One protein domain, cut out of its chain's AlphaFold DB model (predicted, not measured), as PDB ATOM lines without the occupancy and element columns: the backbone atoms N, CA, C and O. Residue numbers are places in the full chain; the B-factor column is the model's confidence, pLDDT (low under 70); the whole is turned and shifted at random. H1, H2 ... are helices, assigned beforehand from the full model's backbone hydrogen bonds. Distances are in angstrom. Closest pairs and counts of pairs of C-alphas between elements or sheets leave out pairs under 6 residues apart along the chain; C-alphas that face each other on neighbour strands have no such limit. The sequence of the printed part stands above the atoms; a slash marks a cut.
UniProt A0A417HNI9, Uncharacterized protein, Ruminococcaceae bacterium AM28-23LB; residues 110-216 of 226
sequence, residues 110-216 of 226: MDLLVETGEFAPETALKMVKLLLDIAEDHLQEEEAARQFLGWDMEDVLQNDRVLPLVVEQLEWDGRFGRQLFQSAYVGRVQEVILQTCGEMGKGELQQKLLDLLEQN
ATOM      1  N   MET A 110     182.455 138.252 176.152       97.75
ATOM      2  CA  MET A 110     181.996 139.060 175.022       97.75
ATOM      3  C   MET A 110     180.949 138.287 174.225       97.75
ATOM      4  O   MET A 110     179.843 138.792 174.029       97.75
ATOM      5  N   ASP A 111     181.259 137.042 173.854       97.62
ATOM      6  CA  ASP A 111     180.343 136.171 173.111       97.62
ATOM      7  C   ASP A 111     179.012 136.022 173.859       97.62
ATOM      8  O   ASP A 111     177.938 136.209 173.287       97.62
ATOM      9  N   LEU A 112     179.066 135.755 175.172       98.06
ATOM     10  CA  LEU A 112     177.864 135.613 175.997       98.06
ATOM     11  C   LEU A 112     177.011 136.882 175.998       98.06
ATOM     12  O   LEU A 112     175.787 136.797 175.876       98.06
ATOM     13  N   LEU A 113     177.629 138.053 176.147       98.44
ATOM     14  CA  LEU A 113     176.914 139.325 176.177       98.44
ATOM     15  C   LEU A 113     176.274 139.649 174.824       98.44
ATOM     16  O   LEU A 113     175.100 140.025 174.790       98.44
ATOM     17  N   VAL A 114     177.019 139.486 173.729       97.69
ATOM     18  CA  VAL A 114     176.548 139.765 172.365       97.69
ATOM     19  C   VAL A 114     175.394 138.845 171.997       97.69
ATOM     20  O   VAL A 114     174.319 139.323 171.635       97.69
ATOM     21  N   GLU A 115     175.575 137.536 172.162       97.12
ATOM     22  CA  GLU A 115     174.555 136.560 171.794       97.12
ATOM     23  C   GLU A 115     173.308 136.699 172.686       97.12
ATOM     24  O   GLU A 115     172.182 136.661 172.191       97.12
ATOM     25  N   THR A 116     173.471 136.984 173.988       98.25
ATOM     26  CA  THR A 116     172.330 137.325 174.863       98.25
ATOM     27  C   THR A 116     171.618 138.594 174.392       98.25
ATOM     28  O   THR A 116     170.390 138.666 174.450       98.25
ATOM     29  N   GLY A 117     172.357 139.593 173.903       97.81
ATOM     30  CA  GLY A 117     171.802 140.831 173.355       97.81
ATOM     31  C   GLY A 117     170.856 140.599 172.175       97.81
ATOM     32  O   GLY A 117     169.853 141.303 172.043       97.81
ATOM     33  N   GLU A 118     171.114 139.568 171.368       96.44
ATOM     34  CA  GLU A 118     170.278 139.228 170.218       96.44
ATOM     35  C   GLU A 118     168.897 138.705 170.622       96.44
ATOM     36  O   GLU A 118     167.885 139.165 170.084       96.44
ATOM     37  N   PHE A 119     168.802 137.762 171.563       95.94
ATOM     38  CA  PHE A 119     167.511 137.145 171.912       95.94
ATOM     39  C   PHE A 119     166.871 137.671 173.205       95.94
ATOM     40  O   PHE A 119     165.654 137.544 173.360       95.94
ATOM     41  N   ALA A 120     167.643 138.263 174.119       97.94
ATOM     42  CA  ALA A 120     167.185 138.770 175.415       97.94
ATOM     43  C   ALA A 120     167.894 140.094 175.795       97.94
ATOM     44  O   ALA A 120     168.633 140.146 176.788       97.94
ATOM     45  N   PRO A 121     167.659 141.190 175.046       98.25
ATOM     46  CA  PRO A 121     168.404 142.444 175.194       98.25
ATOM     47  C   PRO A 121     168.284 143.080 176.590       98.25
ATOM     48  O   PRO A 121     169.255 143.637 177.107       98.25
ATOM     49  N   GLU A 122     167.139 142.950 177.268       98.50
ATOM     50  CA  GLU A 122     166.971 143.426 178.645       98.50
ATOM     51  C   GLU A 122     167.829 142.642 179.645       98.50
ATOM     52  O   GLU A 122     168.254 143.193 180.664       98.50
ATOM     53  N   THR A 123     168.064 141.352 179.392       98.50
ATOM     54  CA  THR A 123     168.936 140.518 180.228       98.50
ATOM     55  C   THR A 123     170.398 140.860 179.971       98.50
ATOM     56  O   THR A 123     171.126 141.075 180.937       98.50
ATOM     57  N   ALA A 124     170.800 141.037 178.710       98.62
ATOM     58  CA  ALA A 124     172.148 141.493 178.365       98.62
ATOM     59  C   ALA A 124     172.490 142.835 179.038       98.62
ATOM     60  O   ALA A 124     173.547 142.974 179.654       98.62
ATOM     61  N   LEU A 125     171.560 143.799 179.045       98.69
ATOM     62  CA  LEU A 125     171.754 145.064 179.762       98.69
ATOM     63  C   LEU A 125     171.953 144.851 181.273       98.69
ATOM     64  O   LEU A 125     172.812 145.490 181.883       98.69
ATOM     65  N   LYS A 126     171.193 143.948 181.905       98.75
ATOM     66  CA  LYS A 126     171.384 143.623 183.331       98.75
ATOM     67  C   LYS A 126     172.746 142.983 183.592       98.75
ATOM     68  O   LYS A 126     173.351 143.296 184.614       98.75
ATOM     69  N   MET A 127     173.224 142.127 182.688       98.75
ATOM     70  CA  MET A 127     174.547 141.506 182.776       98.75
ATOM     71  C   MET A 127     175.664 142.548 182.695       98.75
ATOM     72  O   MET A 127     176.532 142.574 183.567       98.75
ATOM     73  N   VAL A 128     175.595 143.459 181.717       98.69
ATOM     74  CA  VAL A 128     176.538 144.583 181.595       98.69
ATOM     75  C   VAL A 128     176.582 145.385 182.891       98.69
ATOM     76  O   VAL A 128     177.652 145.598 183.462       98.69
ATOM     77  N   LYS A 129     175.412 145.786 183.404       98.50
ATOM     78  CA  LYS A 129     175.332 146.548 184.652       98.50
ATOM     79  C   LYS A 129     175.935 145.786 185.825       98.50
ATOM     80  O   LYS A 129     176.707 146.369 186.571       98.50
ATOM     81  N   LEU A 130     175.639 144.494 185.973       98.69
ATOM     82  CA  LEU A 130     176.200 143.682 187.052       98.69
ATOM     83  C   LEU A 130     177.736 143.708 187.044       98.69
ATOM     84  O   LEU A 130     178.344 143.904 188.096       98.69
ATOM     85  N   LEU A 131     178.361 143.537 185.876       98.56
ATOM     86  CA  LEU A 131     179.821 143.548 185.763       98.56
ATOM     87  C   LEU A 131     180.408 144.928 186.068       98.56
ATOM     88  O   LEU A 131     181.333 145.024 186.877       98.56
ATOM     89  N   LEU A 132     179.840 145.996 185.502       98.31
ATOM     90  CA  LEU A 132     180.273 147.368 185.796       98.31
ATOM     91  C   LEU A 132     180.096 147.715 187.277       98.31
ATOM     92  O   LEU A 132     180.909 148.439 187.851       98.31
ATOM     93  N   ASP A 133     179.035 147.210 187.909       98.44
ATOM     94  CA  ASP A 133     178.729 147.460 189.313       98.44
ATOM     95  C   ASP A 133     179.756 146.836 190.246       98.44
ATOM     96  O   ASP A 133     180.072 147.432 191.274       98.44
ATOM     97  N   ILE A 134     180.264 145.657 189.892       98.25
ATOM     98  CA  ILE A 134     181.250 144.923 190.686       98.25
ATOM     99  C   ILE A 134     182.662 145.458 190.435       98.25
ATOM    100  O   ILE A 134     183.437 145.572 191.381       98.25
ATOM    101  N   ALA A 135     182.987 145.799 189.188       96.00
ATOM    102  CA  ALA A 135     184.299 146.313 188.806       96.00
ATOM    103  C   ALA A 135     184.476 147.820 189.063       96.00
ATOM    104  O   ALA A 135     185.530 148.342 188.736       96.00
ATOM    105  N   GLU A 136     183.472 148.518 189.614       90.88
ATOM    106  CA  GLU A 136     183.353 149.988 189.670       90.88
ATOM    107  C   GLU A 136     184.682 150.748 189.826       90.88
ATOM    108  O   GLU A 136     185.019 151.555 188.961       90.88
ATOM    109  N   ASP A 137     185.457 150.470 190.879       93.94
ATOM    110  CA  ASP A 137     186.724 151.171 191.141       93.94
ATOM    111  C   ASP A 137     187.781 150.914 190.047       93.94
ATOM    112  O   ASP A 137     188.520 151.825 189.669       93.94
ATOM    113  N   HIS A 138     187.815 149.709 189.473       97.38
ATOM    114  CA  HIS A 138     188.728 149.333 188.389       97.38
ATOM    115  C   HIS A 138     188.387 150.003 187.055       97.38
ATOM    116  O   HIS A 138     189.250 150.109 186.191       97.38
ATOM    117  N   LEU A 139     187.187 150.565 186.879       97.38
ATOM    118  CA  LEU A 139     186.888 151.386 185.697       97.38
ATOM    119  C   LEU A 139     187.732 152.669 185.644       97.38
ATOM    120  O   LEU A 139     187.743 153.353 184.626       97.38
ATOM    121  N   GLN A 140     188.431 153.021 186.724       97.56
ATOM    122  CA  GLN A 140     189.388 154.128 186.773       97.56
ATOM    123  C   GLN A 140     190.806 153.712 186.327       97.56
ATOM    124  O   GLN A 140     191.707 154.548 186.264       97.56
ATOM    125  N   GLU A 141     191.019 152.433 186.013       97.31
ATOM    126  CA  GLU A 141     192.280 151.881 185.520       97.31
ATOM    127  C   GLU A 141     192.166 151.637 184.010       97.31
ATOM    128  O   GLU A 141     191.242 150.970 183.548       97.31
ATOM    129  N   GLU A 142     193.098 152.177 183.218       94.88
ATOM    130  CA  GLU A 142     192.998 152.179 181.749       94.88
ATOM    131  C   GLU A 142     192.860 150.769 181.154       94.88
ATOM    132  O   GLU A 142     192.053 150.552 180.253       94.88
ATOM    133  N   GLU A 143     193.634 149.805 181.660       94.94
ATOM    134  CA  GLU A 143     193.615 148.421 181.173       94.94
ATOM    135  C   GLU A 143     192.263 147.751 181.441       94.94
ATOM    136  O   GLU A 143     191.680 147.162 180.532       94.94
ATOM    137  N   ALA A 144     191.733 147.896 182.658       95.88
ATOM    138  CA  ALA A 144     190.461 147.300 183.042       95.88
ATOM    139  C   ALA A 144     189.272 147.965 182.338       95.88
ATOM    140  O   ALA A 144     188.412 147.288 181.772       95.88
ATOM    141  N   ALA A 145     189.261 149.300 182.294       97.50
ATOM    142  CA  ALA A 145     188.242 150.065 181.591       97.50
ATOM    143  C   ALA A 145     188.219 149.742 180.090       97.50
ATOM    144  O   ALA A 145     187.141 149.574 179.522       97.50
ATOM    145  N   ARG A 146     189.392 149.606 179.452       96.31
ATOM    146  CA  ARG A 146     189.502 149.214 178.040       96.31
ATOM    147  C   ARG A 146     189.055 147.774 177.811       96.31
ATOM    148  O   ARG A 146     188.391 147.533 176.810       96.31
ATOM    149  N   GLN A 147     189.392 146.841 178.704       96.06
ATOM    150  CA  GLN A 147     188.935 145.453 178.590       96.06
ATOM    151  C   GLN A 147     187.406 145.368 178.645       96.06
ATOM    152  O   GLN A 147     186.803 144.704 177.816       96.06
ATOM    153  N   PHE A 148     186.755 146.072 179.571       96.19
ATOM    154  CA  PHE A 148     185.293 146.036 179.639       96.19
ATOM    155  C   PHE A 148     184.632 146.833 178.520       96.19
ATOM    156  O   PHE A 148     183.825 146.290 177.778       96.19
ATOM    157  N   LEU A 149     184.949 148.118 178.374       97.00
ATOM    158  CA  LEU A 149     184.184 149.009 177.495       97.00
ATOM    159  C   LEU A 149     184.647 148.988 176.036       97.00
ATOM    160  O   LEU A 149     183.870 149.353 175.161       97.00
ATOM    161  N   GLY A 150     185.898 148.609 175.780       95.31
ATOM    162  CA  GLY A 150     186.483 148.558 174.439       95.31
ATOM    163  C   GLY A 150     186.723 147.144 173.912       95.31
ATOM    164  O   GLY A 150     187.320 147.016 172.851       95.31
ATOM    165  N   TRP A 151     186.343 146.107 174.666       96.06
ATOM    166  CA  TRP A 151     186.394 144.709 174.231       96.06
ATOM    167  C   TRP A 151     185.118 143.976 174.651       96.06
ATOM    168  O   TRP A 151     184.213 143.834 173.837       96.06
ATOM    169  N   ASP A 152     184.988 143.588 175.924       96.81
ATOM    170  CA  ASP A 152     183.934 142.667 176.378       96.81
ATOM    171  C   ASP A 152     182.512 143.189 176.108       96.81
ATOM    172  O   ASP A 152     181.600 142.416 175.826       96.81
ATOM    173  N   MET A 153     182.306 144.504 176.225       98.06
ATOM    174  CA  MET A 153     180.993 145.143 176.130       98.06
ATOM    175  C   MET A 153     180.827 146.021 174.883       98.06
ATOM    176  O   MET A 153     179.753 146.595 174.703       98.06
ATOM    177  N   GLU A 154     181.856 146.165 174.042       96.50
ATOM    178  CA  GLU A 154     181.824 147.114 172.921       96.50
ATOM    179  C   GLU A 154     180.689 146.782 171.938       96.50
ATOM    180  O   GLU A 154     179.897 147.660 171.585       96.50
ATOM    181  N   ASP A 155     180.562 145.512 171.555       97.94
ATOM    182  CA  ASP A 155     179.565 145.061 170.581       97.94
ATOM    183  C   ASP A 155     178.148 145.016 171.170       97.94
ATOM    184  O   ASP A 155     177.194 145.488 170.547       97.94
ATOM    185  N   VAL A 156     177.983 144.527 172.407       98.38
ATOM    186  CA  VAL A 156     176.654 144.466 173.048       98.38
ATOM    187  C   VAL A 156     176.086 145.863 173.314       98.38
ATOM    188  O   VAL A 156     174.878 146.061 173.200       98.38
ATOM    189  N   LEU A 157     176.928 146.855 173.626       98.19
ATOM    190  CA  LEU A 157     176.486 148.236 173.847       98.19
ATOM    191  C   LEU A 157     176.207 148.993 172.545       98.19
ATOM    192  O   LEU A 157     175.560 150.036 172.597       98.19
ATOM    193  N   GLN A 158     176.642 148.471 171.397       96.06
ATOM    194  CA  GLN A 158     176.306 148.989 170.066       96.06
ATOM    195  C   GLN A 158     175.164 148.217 169.394       96.06
ATOM    196  O   GLN A 158     174.686 148.631 168.342       96.06
ATOM    197  N   ASN A 159     174.713 147.113 169.987       97.31
ATOM    198  CA  ASN A 159     173.654 146.285 169.433       97.31
ATOM    199  C   ASN A 159     172.335 147.069 169.289       97.31
ATOM    200  O   ASN A 159     171.836 147.630 170.265       97.31
ATOM    201  N   ASP A 160     171.717 147.028 168.105       96.69
ATOM    202  CA  ASP A 160     170.489 147.772 167.772       96.69
ATOM    203  C   ASP A 160     169.303 147.496 168.719       96.69
ATOM    204  O   ASP A 160     168.398 148.324 168.849       96.69
ATOM    205  N   ARG A 161     169.274 146.330 169.381       97.81
ATOM    206  CA  ARG A 161     168.224 145.948 170.342       97.81
ATOM    207  C   ARG A 161     168.546 146.382 171.768       97.81
ATOM    208  O   ARG A 161     167.628 146.679 172.529       97.81
ATOM    209  N   VAL A 162     169.826 146.416 172.134       98.62
ATOM    210  CA  VAL A 162     170.288 146.740 173.494       98.62
ATOM    211  C   VAL A 162     170.498 148.243 173.663       98.62
ATOM    212  O   VAL A 162     170.120 148.813 174.686       98.62
ATOM    213  N   LEU A 163     171.058 148.911 172.659       98.25
ATOM    214  CA  LEU A 163     171.438 150.320 172.701       98.25
ATOM    215  C   LEU A 163     170.272 151.273 173.048       98.25
ATOM    216  O   LEU A 163     170.460 152.133 173.914       98.25
ATOM    217  N   PRO A 164     169.042 151.118 172.512       98.12
ATOM    218  CA  PRO A 164     167.906 151.926 172.962       98.12
ATOM    219  C   PRO A 164     167.605 151.759 174.462       98.12
ATOM    220  O   PRO A 164     167.304 152.739 175.145       98.12
ATOM    221  N   LEU A 165     167.754 150.540 174.999       98.56
ATOM    222  CA  LEU A 165     167.554 150.249 176.423       98.56
ATOM    223  C   LEU A 165     168.655 150.878 177.285       98.56
ATOM    224  O   LEU A 165     168.372 151.383 178.372       98.56
ATOM    225  N   VAL A 166     169.903 150.892 176.803       98.56
ATOM    226  CA  VAL A 166     171.028 151.594 177.450       98.56
ATOM    227  C   VAL A 166     170.698 153.080 177.587       98.56
ATOM    228  O   VAL A 166     170.798 153.641 178.679       98.56
ATOM    229  N   VAL A 167     170.243 153.707 176.500       98.44
ATOM    230  CA  VAL A 167     169.875 155.128 176.472       98.44
ATOM    231  C   VAL A 167     168.707 155.433 177.417       98.44
ATOM    232  O   VAL A 167     168.747 156.420 178.152       98.44
ATOM    233  N   GLU A 168     167.668 154.598 177.454       97.88
ATOM    234  CA  GLU A 168     166.577 154.721 178.433       97.88
ATOM    235  C   GLU A 168     167.061 154.567 179.877       97.88
ATOM    236  O   GLU A 168     166.675 155.335 180.759       97.88
ATOM    237  N   GLN A 169     167.956 153.615 180.131       98.06
ATOM    238  CA  GLN A 169     168.493 153.367 181.462       98.06
ATOM    239  C   GLN A 169     169.323 154.550 181.990       98.06
ATOM    240  O   GLN A 169     169.263 154.850 183.189       98.06
ATOM    241  N   LEU A 170     170.059 155.241 181.114       98.31
ATOM    242  CA  LEU A 170     170.916 156.388 181.443       98.31
ATOM    243  C   LEU A 170     170.147 157.648 181.882       98.31
ATOM    244  O   LEU A 170     170.709 158.511 182.571       98.31
ATOM    245  N   GLU A 171     168.858 157.762 181.552       96.38
ATOM    246  CA  GLU A 171     168.017 158.871 182.025       96.38
ATOM    247  C   GLU A 171     167.893 158.864 183.552       96.38
ATOM    248  O   GLU A 171     168.012 159.908 184.203       96.38
ATOM    249  N   TRP A 172     167.723 157.675 184.127       94.75
ATOM    250  CA  TRP A 172     167.379 157.492 185.538       94.75
ATOM    251  C   TRP A 172     168.568 157.027 186.381       94.75
ATOM    252  O   TRP A 172     168.628 157.320 187.576       94.75
ATOM    253  N   ASP A 173     169.530 156.327 185.775       97.62
ATOM    254  CA  ASP A 173     170.680 155.760 186.475       97.62
ATOM    255  C   ASP A 173     171.942 156.604 186.274       97.62
ATOM    256  O   ASP A 173     172.752 156.404 185.367       97.62
ATOM    257  N   GLY A 174     172.119 157.579 187.166       96.31
ATOM    258  CA  GLY A 174     173.303 158.431 187.158       96.31
ATOM    259  C   GLY A 174     174.603 157.698 187.502       96.31
ATOM    260  O   GLY A 174     175.667 158.224 187.187       96.31
ATOM    261  N   ARG A 175     174.553 156.527 188.155       97.19
ATOM    262  CA  ARG A 175     175.763 155.739 188.437       97.19
ATOM    263  C   ARG A 175     176.232 155.038 187.171       97.19
ATOM    264  O   ARG A 175     177.400 155.188 186.827       97.19
ATOM    265  N   PHE A 176     175.309 154.417 186.441       98.12
ATOM    266  CA  PHE A 176     175.590 153.814 185.138       98.12
ATOM    267  C   PHE A 176     176.189 154.826 184.152       98.12
ATOM    268  O   PHE A 176     177.199 154.548 183.511       98.12
ATOM    269  N   GLY A 177     175.657 156.053 184.126       97.81
ATOM    270  CA  GLY A 177     176.244 157.137 183.333       97.81
ATOM    271  C   GLY A 177     177.697 157.446 183.697       97.81
ATOM    272  O   GLY A 177     178.525 157.597 182.807       97.81
ATOM    273  N   ARG A 178     178.048 157.493 184.989       97.69
ATOM    274  CA  ARG A 178     179.442 157.726 185.408       97.69
ATOM    275  C   ARG A 178     180.358 156.547 185.096       97.69
ATOM    276  O   ARG A 178     181.482 156.772 184.675       97.69
ATOM    277  N   GLN A 179     179.882 155.314 185.255       97.88
ATOM    278  CA  GLN A 179     180.659 154.120 184.908       97.88
ATOM    279  C   GLN A 179     181.023 154.090 183.417       97.88
ATOM    280  O   GLN A 179     182.139 153.712 183.079       97.88
ATOM    281  N   LEU A 180     180.116 154.522 182.533       97.44
ATOM    282  CA  LEU A 180     180.380 154.568 181.093       97.44
ATOM    283  C   LEU A 180     181.170 155.810 180.657       97.44
ATOM    284  O   LEU A 180     182.059 155.697 179.822       97.44
ATOM    285  N   PHE A 181     180.856 156.996 181.186       97.62
ATOM    286  CA  PHE A 181     181.387 158.269 180.668       97.62
ATOM    287  C   PHE A 181     182.515 158.883 181.511       97.62
ATOM    288  O   PHE A 181     183.154 159.835 181.073       97.62
ATOM    289  N   GLN A 182     182.779 158.357 182.709       96.62
ATOM    290  CA  GLN A 182     183.859 158.811 183.601       96.62
ATOM    291  C   GLN A 182     184.825 157.680 183.978       96.62
ATOM    292  O   GLN A 182     185.461 157.717 185.031       96.62
ATOM    293  N   SER A 183     184.919 156.651 183.140       97.06
ATOM    294  CA  SER A 183     185.966 155.636 183.232       97.06
ATOM    295  C   SER A 183     187.262 156.130 182.580       97.06
ATOM    296  O   SER A 183     187.283 157.120 181.840       97.06
ATOM    297  N   ALA A 184     188.352 155.406 182.820       97.31
ATOM    298  CA  ALA A 184     189.655 155.638 182.205       97.31
ATOM    299  C   ALA A 184     189.722 155.267 180.717       97.31
ATOM    300  O   ALA A 184     190.771 155.420 180.094       97.31
ATOM    301  N   TYR A 185     188.614 154.797 180.142       95.94
ATOM    302  CA  TYR A 185     188.500 154.500 178.725       95.94
ATOM    303  C   TYR A 185     187.254 155.166 178.138       95.94
ATOM    304  O   TYR A 185     186.122 154.838 178.490       95.94
ATOM    305  N   VAL A 186     187.478 156.063 177.183       96.00
ATOM    306  CA  VAL A 186     186.439 156.676 176.355       96.00
ATOM    307  C   VAL A 186     186.753 156.339 174.902       96.00
ATOM    308  O   VAL A 186     187.885 156.516 174.457       96.00
ATOM    309  N   GLY A 187     185.758 155.845 174.175       94.19
ATOM    310  CA  GLY A 187     185.893 155.404 172.796       94.19
ATOM    311  C   GLY A 187     184.539 155.244 172.113       94.19
ATOM    312  O   GLY A 187     183.617 156.042 172.309       94.19
ATOM    313  N   ARG A 188     184.426 154.198 171.293       93.88
ATOM    314  CA  ARG A 188     183.311 154.013 170.361       93.88
ATOM    315  C   ARG A 188     181.950 153.906 171.045       93.88
ATOM    316  O   ARG A 188     180.975 154.482 170.566       93.88
ATOM    317  N   VAL A 189     181.885 153.210 172.178       95.50
ATOM    318  CA  VAL A 189     180.651 153.037 172.958       95.50
ATOM    319  C   VAL A 189     180.032 154.389 173.329       95.50
ATOM    320  O   VAL A 189     178.831 154.590 173.159       95.50
ATOM    321  N   GLN A 190     180.840 155.344 173.795       97.31
ATOM    322  CA  GLN A 190     180.359 156.662 174.207       97.31
ATOM    323  C   GLN A 190     179.887 157.495 173.007       97.31
ATOM    324  O   GLN A 190     178.859 158.164 173.113       97.31
ATOM    325  N   GLU A 191     180.589 157.427 171.869       96.19
ATOM    326  CA  GLU A 191     180.164 158.072 170.615       96.19
ATOM    327  C   GLU A 191     178.778 157.591 170.187       96.19
ATOM    328  O   GLU A 191     177.874 158.402 169.975       96.19
ATOM    329  N   VAL A 192     178.597 156.270 170.114       96.69
ATOM    330  CA  VAL A 192     177.354 155.654 169.643       96.69
ATOM    331  C   VAL A 192     176.195 155.975 170.585       96.69
ATOM    332  O   VAL A 192     175.139 156.402 170.126       96.69
ATOM    333  N   ILE A 193     176.394 155.887 171.905       97.81
ATOM    334  CA  ILE A 193     175.358 156.261 172.879       97.81
ATOM    335  C   ILE A 193     174.945 157.729 172.714       97.81
ATOM    336  O   ILE A 193     173.751 158.041 172.738       97.81
ATOM    337  N   LEU A 194     175.905 158.644 172.549       97.81
ATOM    338  CA  LEU A 194     175.609 160.066 172.362       97.81
ATOM    339  C   LEU A 194     174.873 160.325 171.049       97.81
ATOM    340  O   LEU A 194     173.911 161.096 171.047       97.81
ATOM    341  N   GLN A 195     175.289 159.689 169.955       96.19
ATOM    342  CA  GLN A 195     174.611 159.784 168.666       96.19
ATOM    343  C   GLN A 195     173.160 159.298 168.786       96.19
ATOM    344  O   GLN A 195     172.232 160.032 168.438       96.19
ATOM    345  N   THR A 196     172.944 158.125 169.384       97.00
ATOM    346  CA  THR A 196     171.604 157.559 169.569       97.00
ATOM    347  C   THR A 196     170.731 158.410 170.487       97.00
ATOM    348  O   THR A 196     169.539 158.557 170.225       97.00
ATOM    349  N   CYS A 197     171.290 159.058 171.518       97.25
ATOM    350  CA  CYS A 197     170.534 160.049 172.292       97.25
ATOM    351  C   CYS A 197     169.980 161.162 171.384       97.25
ATOM    352  O   CYS A 197     168.819 161.544 171.530       97.25
ATOM    353  N   GLY A 198     170.782 161.657 170.436       94.75
ATOM    354  CA  GLY A 198     170.357 162.649 169.446       94.75
ATOM    355  C   GLY A 198     169.264 162.125 168.510       94.75
ATOM    356  O   GLY A 198     168.230 162.773 168.349       94.75
ATOM    357  N   GLU A 199     169.450 160.926 167.955       95.69
ATOM    358  CA  GLU A 199     168.491 160.262 167.055       95.69
ATOM    359  C   GLU A 199     167.140 159.984 167.732       95.69
ATOM    360  O   GLU A 199     166.083 160.143 167.118       95.69
ATOM    361  N   MET A 200     167.158 159.643 169.023       96.75
ATOM    362  CA  MET A 200     165.961 159.445 169.847       96.75
ATOM    363  C   MET A 200     165.345 160.761 170.356       96.75
ATOM    364  O   MET A 200     164.333 160.734 171.059       96.75
ATOM    365  N   GLY A 201     165.935 161.922 170.042       96.56
ATOM    366  CA  GLY A 201     165.456 163.236 170.487       96.56
ATOM    367  C   GLY A 201     165.709 163.543 171.970       96.56
ATOM    368  O   GLY A 201     165.110 164.470 172.518       96.56
ATOM    369  N   LYS A 202     166.600 162.799 172.634       96.94
ATOM    370  CA  LYS A 202     166.945 162.934 174.059       96.94
ATOM    371  C   LYS A 202     168.078 163.938 174.292       96.94
ATOM    372  O   LYS A 202     169.111 163.613 174.877       96.94
ATOM    373  N   GLY A 203     167.874 165.182 173.859       95.94
ATOM    374  CA  GLY A 203     168.896 166.237 173.938       95.94
ATOM    375  C   GLY A 203     169.359 166.570 175.363       95.94
ATOM    376  O   GLY A 203     170.546 166.792 175.585       95.94
ATOM    377  N   GLU A 204     168.458 166.548 176.353       96.88
ATOM    378  CA  GLU A 204     168.826 166.795 177.759       96.88
ATOM    379  C   GLU A 204     169.751 165.702 178.313       96.88
ATOM    380  O   GLU A 204     170.721 166.004 179.012       96.88
ATOM    381  N   LEU A 205     169.486 164.435 177.973       97.81
ATOM    382  CA  LEU A 205     170.364 163.328 178.340       97.81
ATOM    383  C   LEU A 205     171.707 163.441 177.616       97.81
ATOM    384  O   LEU A 205     172.741 163.336 178.264       97.81
ATOM    385  N   GLN A 206     171.697 163.692 176.304       97.56
ATOM    386  CA  GLN A 206     172.920 163.845 175.514       97.56
ATOM    387  C   GLN A 206     173.841 164.915 176.120       97.56
ATOM    388  O   GLN A 206     175.022 164.653 176.336       97.56
ATOM    389  N   GLN A 207     173.291 166.081 176.480       96.69
ATOM    390  CA  GLN A 207     174.058 167.144 177.131       96.69
ATOM    391  C   GLN A 207     174.598 166.705 178.495       96.69
ATOM    392  O   GLN A 207     175.775 166.896 178.774       96.69
ATOM    393  N   LYS A 208     173.777 166.051 179.325       97.69
ATOM    394  CA  LYS A 208     174.216 165.520 180.624       97.69
ATOM    395  C   LYS A 208     175.390 164.543 180.483       97.69
ATOM    396  O   LYS A 208     176.277 164.543 181.330       97.69
ATOM    397  N   LEU A 209     175.393 163.694 179.455       97.94
ATOM    398  CA  LEU A 209     176.478 162.738 179.202       97.94
ATOM    399  C   LEU A 209     177.745 163.435 178.679       97.94
ATOM    400  O   LEU A 209     178.845 163.083 179.104       97.94
ATOM    401  N   LEU A 210     177.606 164.466 177.838       96.75
ATOM    402  CA  LEU A 210     178.724 165.332 177.438       96.75
ATOM    403  C   LEU A 210     179.344 166.055 178.642       96.75
ATOM    404  O   LEU A 210     180.566 166.083 178.769       96.75
ATOM    405  N   ASP A 211     178.523 166.563 179.561       96.62
ATOM    406  CA  ASP A 211     179.004 167.211 180.786       96.62
ATOM    407  C   ASP A 211     179.787 166.227 181.677       96.62
ATOM    408  O   ASP A 211     180.736 166.628 182.355       96.62
ATOM    409  N   LEU A 212     179.406 164.939 181.697       97.31
ATOM    410  CA  LEU A 212     180.159 163.900 182.413       97.31
ATOM    411  C   LEU A 212     181.543 163.675 181.797       97.31
ATOM    412  O   LEU A 212     182.504 163.546 182.557       97.31
ATOM    413  N   LEU A 213     181.644 163.663 180.464       96.12
ATOM    414  CA  LEU A 213     182.918 163.543 179.745       96.12
ATOM    415  C   LEU A 213     183.817 164.749 179.965       96.12
ATOM    416  O   LEU A 213     185.000 164.582 180.223       96.12
ATOM    417  N   GLU A 214     183.271 165.965 179.925       94.94
ATOM    418  CA  GLU A 214     184.055 167.172 180.209       94.94
ATOM    419  C   GLU A 214     184.644 167.146 181.631       94.94
ATOM    420  O   GLU A 214     185.736 167.656 181.881       94.94
ATOM    421  N   GLN A 215     183.933 166.512 182.566       95.69
ATOM    422  CA  GLN A 215     184.373 166.305 183.946       95.69
ATOM    423  C   GLN A 215     185.228 165.043 184.140       95.69
ATOM    424  O   GLN A 215     185.653 164.780 185.269       95.69
ATOM    425  N   ASN A 216     185.462 164.246 183.095       96.00
ATOM    426  CA  ASN A 216     186.262 163.035 183.186       96.00
ATOM    427  C   ASN A 216     187.748 163.410 183.403       96.00
ATOM    428  O   ASN A 216     188.318 164.148 182.598       96.00
TER     429      ASN A 216
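This is residues 110 to 216 of the 226 residues of an uncharacterized protein of Ruminococcaceae bacterium AM28-23LB (UniProt A0A417HNI9). The model is a rounded block of helices with a helical hairpin at each end, H1 with H2 and H8 with H9. Between the two hairpins H5, H6 and H7 make bridges, each touching a helix of both, while H3 and H4 lie along one side, where the chain turns back after H2. The printed part has 107 residues with nine named helices, H1 to H9 in order, and no named strand, and its class is all helix. It is compact, with a radius of gyration of the C-alphas of 12.5 A and spans of 32 by 31 by 21 A.

H2, residues 121 to 134, is the longest helix. It forms a hairpin with H1, residues 110 to 119, opposite ways at a shallow tilt of 33 degrees, only just short of steep; the closest C-alphas, Gly 117 and Ala 124, are 5.1 A apart. H2 touches H6, residues 163 to 172, with residues 121 to 125 alone, closest at C-alphas 125 and 166, 7.0 A. H2 and H7, residues 174 to 181, only just touch, with 3 pairs of C-alphas within 8 A, closest at Leu 132 and Gln 179, 6.8 A. H8, residues 188 to 199, is the hub, touching four helices. It forms a hairpin with H9, residues 203 to 214, opposite ways at a shallow tilt of 26 degrees, closest at C-alphas 197 and 206, 5.5 A. H8 and H6 touch about perpendicular, at 80 degrees, closest at C-alphas 167 and 197, 6.5 A. H5, residues 154 to 158, touches H1 at C-alphas 114 and 156, 4.8 A, and H8 at C-alphas 154 and 189, 6.0 A. H4, residues 142 to 152, and H8 only just touch, with 3 pairs of C-alphas within 8 A, and only at their ends. H3, residues 136 to 140, and H4 touch only at the corner, and only just, with 3 such pairs. H1 and H9 are apart. Every O i to N i+4 pair is within hydrogen-bond range in H2, H4, H5, H7, H8 and H9, against 5 of 6 in H1, 4 of 6 in H6 and 0 of 1 in H3, where 2 of 2 O i to N i+3 pairs are.

H1 begins at C-alpha 110, (181.996, 139.060, 175.022), and H9 ends at C-alpha 214, (184.055, 167.172, 180.209). H2 is 20.3 A long, H8 and H9 16.4 A each.

The two C-alphas farthest apart, Phe 119 and Gln 215, are 35.8 A apart. The printed part has no cut and no long link. The mean pLDDT of the printed part is 97.1, and no printed residue is under 70.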